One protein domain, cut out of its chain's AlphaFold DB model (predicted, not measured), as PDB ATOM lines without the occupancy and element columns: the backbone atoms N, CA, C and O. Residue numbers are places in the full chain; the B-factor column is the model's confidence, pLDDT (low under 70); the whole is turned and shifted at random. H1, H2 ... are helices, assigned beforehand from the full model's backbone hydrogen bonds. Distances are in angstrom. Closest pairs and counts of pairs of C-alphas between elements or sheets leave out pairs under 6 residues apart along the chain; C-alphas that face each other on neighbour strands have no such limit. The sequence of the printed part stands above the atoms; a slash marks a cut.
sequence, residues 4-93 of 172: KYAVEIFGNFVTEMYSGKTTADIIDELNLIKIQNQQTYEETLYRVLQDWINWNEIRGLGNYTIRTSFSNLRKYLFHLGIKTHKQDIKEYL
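This is residues 4 to 93 of the 172 residues of an uncharacterized protein of Nitrosarchaeum sp (UniProt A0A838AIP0). The long helix H3 has two helices folded back from its two ends, H2 at its start and H4 at its finish, while H1 crosses H4 and bridges to the start of H2. A short helix, H5, sits near H3 on the side away from H1. The printed part has 90 residues with five named helices, H1 to H5, and no named strand: all helix, mostly crossed in its packing. It is compact, with a radius of gyration of the C-alphas of 12.6 A and spans of 37 by 32 by 22 A.

H1, residues 4 to 17, touches H4, residues 63 to 79, about perpendicular at 87 degrees; Ala 6 and Ser 69 have the closest C-alphas, 5.0 A. With residues 10 to 15 alone H1 touches H2, residues 23 to 36, about perpendicular at 76 degrees, closest at the C-alphas of Gly 11 and Thr 23, 5.6 A. H1 only just touches H3, residues 38 to 58, with 3 pairs of C-alphas within 8 A. H2 and H3 form a helical hairpin, a shallow tilt of 28 degrees, opposite ways; the C-alphas of Lys 34 and Tyr 41 are closest, 5.0 A. H3 and H4 form another, at 35.4 degrees only just steep. H5, residues 86 to 92, is close to H3 but not clearly touching. H2 and H4 are apart. Every O i to N i+4 pair is within hydrogen-bond range in H1, H2, H3 and H5, and 12 of 13 in H4.

H1 begins at C-alpha 4 (111.698, 138.243, 147.796). H3 is 30.2 A long and H4 24.6 A. H5 ends at C-alpha 92 (133.312, 148.806, 139.624).

The C-alphas of Gln 36 and Gly 62 are farthest apart, 36.8 A. The printed part has no cut and no long link, and no printed residue is under 70 in pLDDT.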
ATOM      1  N   LYS A   4     112.529 137.246 147.099       89.62
ATOM      2  CA  LYS A   4     111.698 138.243 147.796       89.62
ATOM      3  C   LYS A   4     112.493 139.031 148.840       89.62
ATOM      4  O   LYS A   4     112.437 140.249 148.852       89.62
ATOM      5  N   TYR A   5     113.311 138.334 149.625       90.50
ATOM      6  CA  TYR A   5     114.149 138.949 150.655       90.50
ATOM      7  C   TYR A   5     115.163 139.950 150.082       90.50
ATOM      8  O   TYR A   5     115.383 141.005 150.658       90.50
ATOM      9  N   ALA A   6     115.766 139.651 148.926       91.25
ATOM     10  CA  ALA A   6     116.712 140.577 148.300       91.25
ATOM     11  C   ALA A   6     116.031 141.868 147.813       91.25
ATOM     12  O   ALA A   6     116.625 142.937 147.917       91.25
ATOM     13  N   VAL A   7     114.797 141.764 147.307       92.94
ATOM     14  CA  VAL A   7     113.990 142.922 146.887       92.94
ATOM     15  C   VAL A   7     113.566 143.749 148.096       92.94
ATOM     16  O   VAL A   7     113.703 144.964 148.077       92.94
ATOM     17  N   GLU A   8     113.124 143.095 149.167       94.25
ATOM     18  CA  GLU A   8     112.740 143.749 150.421       94.25
ATOM     19  C   GLU A   8     113.908 144.525 151.045       94.25
ATOM     20  O   GLU A   8     113.766 145.699 151.369       94.25
ATOM     21  N   ILE A   9     115.098 143.916 151.122       94.00
ATOM     22  CA  ILE A   9     116.308 144.609 151.590       94.00
ATOM     23  C   ILE A   9     116.629 145.819 150.717       94.00
ATOM     24  O   ILE A   9     117.012 146.862 151.241       94.00
ATOM     25  N   PHE A  10     116.534 145.681 149.393       95.06
ATOM     26  CA  PHE A  10     116.786 146.801 148.490       95.06
ATOM     27  C   PHE A  10     115.769 147.928 148.693       95.06
ATOM     28  O   PHE A  10     116.168 149.085 148.731       95.06
ATOM     29  N   GLY A  11     114.493 147.599 148.910       94.12
ATOM     30  CA  GLY A  11     113.463 148.566 149.287       94.12
ATOM     31  C   GLY A  11     113.822 149.324 150.561       94.12
ATOM     32  O   GLY A  11     113.851 150.549 150.542       94.12
ATOM     33  N   ASN A  12     114.204 148.609 151.624       94.44
ATOM     34  CA  ASN A  12     114.609 149.229 152.889       94.44
ATOM     35  C   ASN A  12     115.821 150.152 152.716       94.44
ATOM     36  O   ASN A  12     115.820 151.264 153.233       94.44
ATOM     37  N   PHE A  13     116.828 149.725 151.948       95.81
ATOM     38  CA  PHE A  13     117.963 150.578 151.593       95.81
ATOM     39  C   PHE A  13     117.507 151.860 150.893       95.81
ATOM     40  O   PHE A  13     117.952 152.940 151.268       95.81
ATOM     41  N   VAL A  14     116.620 151.754 149.897       94.88
ATOM     42  CA  VAL A  14     116.148 152.926 149.152       94.88
ATOM     43  C   VAL A  14     115.403 153.892 150.074       94.88
ATOM     44  O   VAL A  14     115.682 155.089 150.061       94.88
ATOM     45  N   THR A  15     114.509 153.375 150.913       93.25
ATOM     46  CA  THR A  15     113.740 154.181 151.865       93.25
ATOM     47  C   THR A  15     114.641 154.873 152.888       93.25
ATOM     48  O   THR A  15     114.445 156.058 153.154       93.25
ATOM     49  N   GLU A  16     115.639 154.170 153.434       92.75
ATOM     50  CA  GLU A  16     116.573 154.720 154.426       92.75
ATOM     51  C   GLU A  16     117.549 155.743 153.814       92.75
ATOM     52  O   GLU A  16     117.794 156.787 154.412       92.75
ATOM     53  N   MET A  17     118.100 155.473 152.625       91.56
ATOM     54  CA  MET A  17     119.155 156.304 152.022       91.56
ATOM     55  C   MET A  17     118.631 157.489 151.211       91.56
ATOM     56  O   MET A  17     119.342 158.481 151.058       91.56
ATOM     57  N   TYR A  18     117.406 157.404 150.686       89.12
ATOM     58  CA  TYR A  18     116.825 158.428 149.814       89.12
ATOM     59  C   TYR A  18     115.544 159.034 150.398       89.12
ATOM     60  O   TYR A  18     114.592 159.302 149.668       89.12
ATOM     61  N   SER A  19     115.526 159.268 151.714       83.94
ATOM     62  CA  SER A  19     114.489 160.046 152.413       83.94
ATOM     63  C   SER A  19     113.050 159.615 152.095       83.94
ATOM     64  O   SER A  19     112.186 160.454 151.848       83.94
ATOM     65  N   GLY A  20     112.780 158.307 152.078       77.94
ATOM     66  CA  GLY A  20     111.427 157.781 151.869       77.94
ATOM     67  C   GLY A  20     111.009 157.554 150.414       77.94
ATOM     68  O   GLY A  20     109.863 157.168 150.187       77.94
ATOM     69  N   LYS A  21     111.909 157.729 149.436       89.50
ATOM     70  CA  LYS A  21     111.653 157.270 148.061       89.50
ATOM     71  C   LYS A  21     111.360 155.771 148.021       89.50
ATOM     72  O   LYS A  21     111.795 154.991 148.878       89.50
ATOM     73  N   THR A  22     110.634 155.363 146.992       91.81
ATOM     74  CA  THR A  22     110.359 153.961 146.698       91.81
ATOM     75  C   THR A  22     111.388 153.398 145.726       91.81
ATOM     76  O   THR A  22     112.087 154.113 145.008       91.81
ATOM     77  N   THR A  23     111.465 152.068 145.664       90.25
ATOM     78  CA  THR A  23     112.265 151.391 144.639       90.25
ATOM     79  C   THR A  23     111.849 151.794 143.225       90.25
ATOM     80  O   THR A  23     112.718 151.867 142.368       90.25
ATOM     81  N   ALA A  24     110.563 152.054 142.974       91.38
ATOM     82  CA  ALA A  24     110.093 152.474 141.657       91.38
ATOM     83  C   ALA A  24     110.679 153.839 141.270       91.38
ATOM     84  O   ALA A  24     111.271 153.945 140.201       91.38
ATOM     85  N   ASP A  25     110.656 154.812 142.187       92.38
ATOM     86  CA  ASP A  25     111.178 156.164 141.937       92.38
ATOM     87  C   ASP A  25     112.656 156.138 141.521       92.38
ATOM     88  O   ASP A  25     113.055 156.772 140.549       92.38
ATOM     89  N   ILE A  26     113.476 155.338 142.215       92.88
ATOM     90  CA  ILE A  26     114.900 155.185 141.875       92.88
ATOM     91  C   ILE A  26     115.088 154.533 140.501       92.88
ATOM     92  O   ILE A  26     116.002 154.892 139.762       92.88
ATOM     93  N   ILE A  27     114.251 153.557 140.148       92.88
ATOM     94  CA  ILE A  27     114.335 152.880 138.849       92.88
ATOM     95  C   ILE A  27     113.927 153.833 137.723       92.88
ATOM     96  O   ILE A  27     114.587 153.852 136.683       92.88
ATOM     97  N   ASP A  28     112.899 154.647 137.938       93.19
ATOM     98  CA  ASP A  28     112.448 155.648 136.977       93.19
ATOM     99  C   ASP A  28     113.506 156.741 136.780       93.19
ATOM    100  O   ASP A  28     113.850 157.056 135.641       93.19
ATOM    101  N   GLU A  29     114.127 157.230 137.858       92.44
ATOM    102  CA  GLU A  29     115.266 158.156 137.787       92.44
ATOM    103  C   GLU A  29     116.439 157.564 136.996       92.44
ATOM    104  O   GLU A  29     116.986 158.215 136.101       92.44
ATOM    105  N   LEU A  30     116.798 156.304 137.260       93.06
ATOM    106  CA  LEU A  30     117.843 155.608 136.509       93.06
ATOM    107  C   LEU A  30     117.485 155.470 135.021       93.06
ATOM    108  O   LEU A  30     118.354 155.637 134.166       93.06
ATOM    109  N   ASN A  31     116.223 155.193 134.690       92.50
ATOM    110  CA  ASN A  31     115.767 155.101 133.304       92.50
ATOM    111  C   ASN A  31     115.779 156.462 132.593       92.50
ATOM    112  O   ASN A  31     116.154 156.522 131.421       92.50
ATOM    113  N   LEU A  32     115.440 157.555 133.283       92.81
ATOM    114  CA  LEU A  32     115.540 158.910 132.732       92.81
ATOM    115  C   LEU A  32     116.993 159.280 132.416       92.81
ATOM    116  O   LEU A  32     117.281 159.744 131.312       92.81
ATOM    117  N   ILE A  33     117.923 159.005 133.338       92.06
ATOM    118  CA  ILE A  33     119.358 159.251 133.121       92.06
ATOM    119  C   ILE A  33     119.868 158.416 131.943       92.06
ATOM    120  O   ILE A  33     120.613 158.925 131.109       92.06
ATOM    121  N   LYS A  34     119.422 157.159 131.822       91.69
ATOM    122  CA  LYS A  34     119.790 156.268 130.712       91.69
ATOM    123  C   LYS A  34     119.438 156.840 129.339       91.69
ATOM    124  O   LYS A  34     120.191 156.642 128.393       91.69
ATOM    125  N   ILE A  35     118.306 157.537 129.227       91.50
ATOM    126  CA  ILE A  35     117.881 158.184 127.977       91.50
ATOM    127  C   ILE A  35     118.754 159.410 127.672       91.50
ATOM    128  O   ILE A  35     119.050 159.676 126.511       91.50
ATOM    129  N   GLN A  36     119.166 160.150 128.702       92.25
ATOM    130  CA  GLN A  36     119.933 161.388 128.554       92.25
ATOM    131  C   GLN A  36     121.418 161.139 128.268       92.25
ATOM    132  O   GLN A  36     121.984 161.738 127.356       92.25
ATOM    133  N   ASN A  37     122.065 160.285 129.065       93.75
ATOM    134  CA  ASN A  37     123.495 160.019 128.978       93.75
ATOM    135  C   ASN A  37     123.828 158.614 129.504       93.75
ATOM    136  O   ASN A  37     123.732 158.330 130.700       93.75
ATOM    137  N   GLN A  38     124.295 157.752 128.600       89.94
ATOM    138  CA  GLN A  38     124.650 156.367 128.913       89.94
ATOM    139  C   GLN A  38     125.807 156.252 129.919       89.94
ATOM    140  O   GLN A  38     125.764 155.396 130.800       89.94
ATOM    141  N   GLN A  39     126.823 157.113 129.826       91.12
ATOM    142  CA  GLN A  39     127.970 157.074 130.733       91.12
ATOM    143  C   GLN A  39     127.555 157.471 132.155       91.12
ATOM    144  O   GLN A  39     127.837 156.754 133.113       91.12
ATOM    145  N   THR A  40     126.807 158.570 132.293       92.62
ATOM    146  CA  THR A  40     126.291 159.014 133.597       92.62
ATOM    147  C   THR A  40     125.355 157.976 134.217       92.62
ATOM    148  O   THR A  40     125.348 157.795 135.438       92.62
ATOM    149  N   TYR A  41     124.585 157.261 133.389       93.81
ATOM    150  CA  TYR A  41     123.741 156.156 133.836       93.81
ATOM    151  C   TYR A  41     124.555 155.024 134.460       93.81
ATOM    152  O   TYR A  41     124.226 154.579 135.560       93.81
ATOM    153  N   GLU A  42     125.615 154.570 133.792       93.19
ATOM    154  CA  GLU A  42     126.464 153.487 134.292       93.19
ATOM    155  C   GLU A  42     127.157 153.878 135.601       93.19
ATOM    156  O   GLU A  42     127.079 153.135 136.583       93.19
ATOM    157  N   GLU A  43     127.745 155.074 135.657       93.69
ATOM    158  CA  GLU A  43     128.381 155.606 136.867       93.69
ATOM    159  C   GLU A  43     127.388 155.681 138.040       93.69
ATOM    160  O   GLU A  43     127.676 155.214 139.146       93.69
ATOM    161  N   THR A  44     126.182 156.199 137.790       94.94
ATOM    162  CA  THR A  44     125.132 156.319 138.813       94.94
ATOM    163  C   THR A  44     124.632 154.951 139.268       94.94
ATOM    164  O   THR A  44     124.512 154.716 140.470       94.94
ATOM    165  N   LEU A  45     124.378 154.029 138.336       95.81
ATOM    166  CA  LEU A  45     123.923 152.673 138.639       95.81
ATOM    167  C   LEU A  45     124.923 151.948 139.542       95.81
ATOM    168  O   LEU A  45     124.537 151.412 140.581       95.81
ATOM    169  N   TYR A  46     126.204 151.926 139.167       96.56
ATOM    170  CA  TYR A  46     127.213 151.224 139.955       96.56
ATOM    171  C   TYR A  46     127.486 151.911 141.294       96.56
ATOM    172  O   TYR A  46     127.731 151.205 142.272       96.56
ATOM    173  N   ARG A  47     127.339 153.239 141.389       95.88
ATOM    174  CA  ARG A  47     127.366 153.947 142.677       95.88
ATOM    175  C   ARG A  47     126.234 153.490 143.597       95.88
ATOM    176  O   ARG A  47     126.516 153.048 144.702       95.88
ATOM    177  N   VAL A  48     124.984 153.487 143.125       96.00
ATOM    178  CA  VAL A  48     123.823 153.022 143.917       96.00
ATOM    179  C   VAL A  48     124.009 151.571 144.372       96.00
ATOM    180  O   VAL A  48     123.728 151.222 145.519       96.00
ATOM    181  N   LEU A  49     124.508 150.706 143.484       97.06
ATOM    182  CA  LEU A  49     124.783 149.309 143.817       97.06
ATOM    183  C   LEU A  49     125.911 149.163 144.844       97.06
ATOM    184  O   LEU A  49     125.821 148.291 145.711       97.06
ATOM    185  N   GLN A  50     126.955 149.992 144.768       97.62
ATOM    186  CA  GLN A  50     128.032 150.006 145.754       97.62
ATOM    187  C   GLN A  50     127.544 150.530 147.107       97.62
ATOM    188  O   GLN A  50     127.851 149.922 148.130       97.62
ATOM    189  N   ASP A  51     126.734 151.586 147.122       97.06
ATOM    190  CA  ASP A  51     126.138 152.134 148.342       97.06
ATOM    191  C   ASP A  51     125.239 151.101 149.022       97.06
ATOM    192  O   ASP A  51     125.315 150.914 150.235       97.06
ATOM    193  N   TRP A  52     124.463 150.340 148.244       97.44
ATOM    194  CA  TRP A  52     123.683 149.223 148.770       97.44
ATOM    195  C   TRP A  52     124.569 148.131 149.391       97.44
ATOM    196  O   TRP A  52     124.228 147.589 150.446       97.44
ATOM    197  N   ILE A  53     125.715 147.798 148.779       97.12
ATOM    198  CA  ILE A  53     126.680 146.847 149.363       97.12
ATOM    199  C   ILE A  53     127.201 147.391 150.697       97.12
ATOM    200  O   ILE A  53     127.101 146.698 151.710       97.12
ATOM    201  N   ASN A  54     127.685 148.634 150.703       96.81
ATOM    202  CA  ASN A  54     128.254 149.293 151.877       96.81
ATOM    203  C   ASN A  54     127.236 149.376 153.024       96.81
ATOM    204  O   ASN A  54     127.550 149.045 154.164       96.81
ATOM    205  N   TRP A  55     125.992 149.746 152.722       96.75
ATOM    206  CA  TRP A  55     124.906 149.825 153.696       96.75
ATOM    207  C   TRP A  55     124.629 148.466 154.360       96.75
ATOM    208  O   TRP A  55     124.448 148.391 155.575       96.75
ATOM    209  N   ASN A  56     124.679 147.360 153.606       96.19
ATOM    210  CA  ASN A  56     124.520 146.024 154.189       96.19
ATOM    211  C   ASN A  56     125.732 145.613 155.045       96.19
ATOM    212  O   ASN A  56     125.555 144.941 156.064       96.19
ATOM    213  N   GLU A  57     126.946 146.002 154.648       94.88
ATOM    214  CA  GLU A  57     128.165 145.748 155.428       94.88
ATOM    215  C   GLU A  57     128.140 146.498 156.769       94.88
ATOM    216  O   GLU A  57     128.406 145.890 157.806       94.88
ATOM    217  N   ILE A  58     127.724 147.772 156.776       94.50
ATOM    218  CA  ILE A  58     127.571 148.592 157.994       94.50
ATOM    219  C   ILE A  58     126.554 147.972 158.960       94.50
ATOM    220  O   ILE A  58     126.759 147.971 160.171       94.50
ATOM    221  N   ARG A  59     125.483 147.367 158.434       93.38
ATOM    222  CA  ARG A  59     124.481 146.637 159.230       93.38
ATOM    223  C   ARG A  59     124.957 145.266 159.726       93.38
ATOM    224  O   ARG A  59     124.180 144.534 160.337       93.38
ATOM    225  N   GLY A  60     126.207 144.894 159.455       92.31
ATOM    226  CA  GLY A  60     126.815 143.656 159.931       92.31
ATOM    227  C   GLY A  60     126.369 142.402 159.178       92.31
ATOM    228  O   GLY A  60     126.560 141.290 159.676       92.31
ATOM    229  N   LEU A  61     125.778 142.528 157.982       92.62
ATOM    230  CA  LEU A  61     125.448 141.346 157.188       92.62
ATOM    231  C   LEU A  61     126.732 140.669 156.700       92.62
ATOM    232  O   LEU A  61     127.643 141.291 156.164       92.62
ATOM    233  N   GLY A  62     126.790 139.342 156.824       91.69
ATOM    234  CA  GLY A  62     127.948 138.586 156.356       91.69
ATOM    235  C   GLY A  62     128.157 138.707 154.840       91.69
ATOM    236  O   GLY A  62     127.225 138.550 154.053       91.69
ATOM    237  N   ASN A  63     129.406 138.855 154.395       92.75
ATOM    238  CA  ASN A  63     129.754 139.028 152.972       92.75
ATOM    239  C   ASN A  63     129.262 137.897 152.046       92.75
ATOM    240  O   ASN A  63     129.050 138.095 150.846       92.75
ATOM    241  N   TYR A  64     129.068 136.685 152.576       91.50
ATOM    242  CA  TYR A  64     128.422 135.596 151.837       91.50
ATOM    243  C   TYR A  64     126.943 135.898 151.543       91.50
ATOM    244  O   TYR A  64     126.485 135.742 150.407       91.50
ATOM    245  N   THR A  65     126.225 136.362 152.565       92.56
ATOM    246  CA  THR A  65     124.822 136.784 152.527       92.56
ATOM    247  C   THR A  65     124.656 137.924 151.532       92.56
ATOM    248  O   THR A  65     123.893 137.769 150.585       92.56
ATOM    249  N   ILE A  66     125.467 138.984 151.636       95.25
ATOM    250  CA  ILE A  66     125.417 140.154 150.739       95.25
ATOM    251  C   ILE A  66     125.590 139.747 149.272       95.25
ATOM    252  O   ILE A  66     124.774 140.102 148.427       95.25
ATOM    253  N   ARG A  67     126.593 138.924 148.945       94.38
ATOM    254  CA  ARG A  67     126.811 138.452 147.561       94.38
ATOM    255  C   ARG A  67     125.657 137.593 147.035       94.38
ATOM    256  O   ARG A  67     125.346 137.626 145.841       94.38
ATOM    257  N   THR A  68     125.035 136.809 147.912       94.06
ATOM    258  CA  THR A  68     123.867 135.991 147.563       94.06
ATOM    259  C   THR A  68     122.647 136.881 147.309       94.06
ATOM    260  O   THR A  68     121.994 136.725 146.277       94.06
ATOM    261  N   SER A  69     122.391 137.852 148.193       95.12
ATOM    262  CA  SER A  69     121.372 138.891 148.021       95.12
ATOM    263  C   SER A  69     121.584 139.653 146.716       95.12
ATOM    264  O   SER A  69     120.666 139.725 145.909       95.12
ATOM    265  N   PHE A  70     122.807 140.119 146.447       96.12
ATOM    266  CA  PHE A  70     123.168 140.853 145.233       96.12
ATOM    267  C   PHE A  70     122.868 140.050 143.962       96.12
ATOM    268  O   PHE A  70     122.308 140.564 142.999       96.12
ATOM    269  N   SER A  71     123.180 138.752 143.966       94.69
ATOM    270  CA  SER A  71     122.892 137.874 142.826       94.69
ATOM    271  C   SER A  71     121.389 137.752 142.543       94.69
ATOM    272  O   SER A  71     120.992 137.588 141.388       94.69
ATOM    273  N   ASN A  72     120.554 137.824 143.583       95.00
ATOM    274  CA  ASN A  72     119.098 137.839 143.459       95.00
ATOM    275  C   ASN A  72     118.569 139.226 143.073       95.00
ATOM    276  O   ASN A  72     117.723 139.307 142.187       95.00
ATOM    277  N   LEU A  73     119.110 140.294 143.663       95.25
ATOM    278  CA  LEU A  73     118.803 141.679 143.310       95.25
ATOM    279  C   LEU A  73     119.075 141.932 141.826       95.25
ATOM    280  O   LEU A  73     118.220 142.445 141.119       95.25
ATOM    281  N   ARG A  74     120.206 141.452 141.303       94.75
ATOM    282  CA  ARG A  74     120.535 141.553 139.878       94.75
ATOM    283  C   ARG A  74     119.476 140.927 138.973       94.75
ATOM    284  O   ARG A  74     119.180 141.464 137.915       94.75
ATOM    285  N   LYS A  75     118.911 139.781 139.370       94.19
ATOM    286  CA  LYS A  75     117.826 139.134 138.613       94.19
ATOM    287  C   LYS A  75     116.561 139.987 138.637       94.19
ATOM    288  O   LYS A  75     115.894 140.085 137.620       94.19
ATOM    289  N   TYR A  76     116.250 140.595 139.778       93.75
ATOM    290  CA  TYR A  76     115.131 141.523 139.902       93.75
ATOM    291  C   TYR A  76     115.316 142.758 139.006       93.75
ATOM    292  O   TYR A  76     114.466 143.022 138.165       93.75
ATOM    293  N   LEU A  77     116.467 143.430 139.092       93.62
ATOM    294  CA  LEU A  77     116.800 144.587 138.252       93.62
ATOM    295  C   LEU A  77     116.771 144.250 136.754       93.62
ATOM    296  O   LEU A  77     116.285 145.042 135.952       93.62
ATOM    297  N   PHE A  78     117.206 143.043 136.378       94.25
ATOM    298  CA  PHE A  78     117.125 142.566 134.997       94.25
ATOM    299  C   PHE A  78     115.684 142.507 134.475       94.25
ATOM    300  O   PHE A  78     115.441 142.886 133.331       94.25
ATOM    301  N   HIS A  79     114.725 142.077 135.302       92.69
ATOM    302  CA  HIS A  79     113.306 142.087 134.929       92.69
ATOM    303  C   HIS A  79     112.746 143.506 134.755       92.69
ATOM    304  O   HIS A  79     111.797 143.681 134.002       92.69
ATOM    305  N   LEU A  80     113.365 144.505 135.387       91.19
ATOM    306  CA  LEU A  80     113.037 145.924 135.234       91.19
ATOM    307  C   LEU A  80     113.805 146.604 134.084       91.19
ATOM    308  O   LEU A  80     113.760 147.820 133.945       91.19
ATOM    309  N   GLY A  81     114.541 145.845 133.263       90.81
ATOM    310  CA  GLY A  81     115.283 146.377 132.113       90.81
ATOM    311  C   GLY A  81     116.685 146.917 132.430       90.81
ATOM    312  O   GLY A  81     117.388 147.369 131.518       90.81
ATOM    313  N   ILE A  82     117.137 146.817 133.683       93.25
ATOM    314  CA  ILE A  82     118.489 147.198 134.109       93.25
ATOM    315  C   ILE A  82     119.418 145.991 133.967       93.25
ATOM    316  O   ILE A  82     119.337 145.006 134.706       93.25
ATOM    317  N   LYS A  83     120.331 146.065 132.999       91.56
ATOM    318  CA  LYS A  83     121.293 144.999 132.705       91.56
ATOM    319  C   LYS A  83     122.652 145.371 133.288       91.56
ATOM    320  O   LYS A  83     123.136 146.467 133.063       91.56
ATOM    321  N   THR A  84     123.272 144.434 134.000       91.62
ATOM    322  CA  THR A  84     124.640 144.577 134.520       91.62
ATOM    323  C   THR A  84     125.514 143.444 134.003       91.62
ATOM    324  O   THR A  84     125.163 142.257 134.116       91.62
ATOM    325  N   HIS A  85     126.657 143.797 133.417       91.31
ATOM    326  CA  HIS A  85     127.597 142.825 132.881       91.31
ATOM    327  C   HIS A  85     128.523 142.289 133.982       91.31
ATOM    328  O   HIS A  85     128.796 142.941 134.988       91.31
ATOM    329  N   LYS A  86     128.993 141.044 133.829       90.75
ATOM    330  CA  LYS A  86     129.836 140.401 134.853       90.75
ATOM    331  C   LYS A  86     131.195 141.087 135.007       90.75
ATOM    332  O   LYS A  86     131.740 141.054 136.106       90.75
ATOM    333  N   GLN A  87     131.738 141.632 133.918       91.69
ATOM    334  CA  GLN A  87     133.030 142.318 133.912       91.69
ATOM    335  C   GLN A  87     132.948 143.616 134.713       91.69
ATOM    336  O   GLN A  87     133.674 143.764 135.686       91.69
ATOM    337  N   ASP A  88     131.962 144.451 134.410       91.94
ATOM    338  CA  ASP A  88     131.697 145.718 135.089       91.94
ATOM    339  C   ASP A  88     131.451 145.527 136.590       91.94
ATOM    340  O   ASP A  88     132.028 146.221 137.416       91.94
ATOM    341  N   ILE A  89     130.665 144.514 136.980       94.00
ATOM    342  CA  ILE A  89     130.470 144.169 138.400       94.00
ATOM    343  C   ILE A  89     131.813 143.913 139.095       94.00
ATOM    344  O   ILE A  89     131.975 144.227 140.269       94.00
ATOM    345  N   LYS A  90     132.765 143.290 138.401       92.31
ATOM    346  CA  LYS A  90     134.083 142.969 138.952       92.31
ATOM    347  C   LYS A  90     134.978 144.209 139.027       92.31
ATOM    348  O   LYS A  90     135.739 144.336 139.982       92.31
ATOM    349  N   GLU A  91     134.865 145.088 138.038       93.31
ATOM    350  CA  GLU A  91     135.670 146.300 137.900       93.31
ATOM    351  C   GLU A  91     135.213 147.395 138.872       93.31
ATOM    352  O   GLU A  91     136.025 147.901 139.649       93.31
ATOM    353  N   TYR A  92     133.907 147.679 138.902       94.12
ATOM    354  CA  TYR A  92     133.312 148.806 139.624       94.12
ATOM    355  C   TYR A  92     132.849 148.467 141.038       94.12
ATOM    356  O   TYR A  92     132.889 149.336 141.905       94.12
ATOM    357  N   LEU A  93     132.428 147.224 141.307       96.75
ATOM    358  CA  LEU A  93     131.921 146.860 142.633       96.75
ATOM    359  C   LEU A  93     132.996 146.203 143.501       96.75
ATOM    360  O   LEU A  93     133.812 145.380 143.067       96.75
TER     361      LEU A  93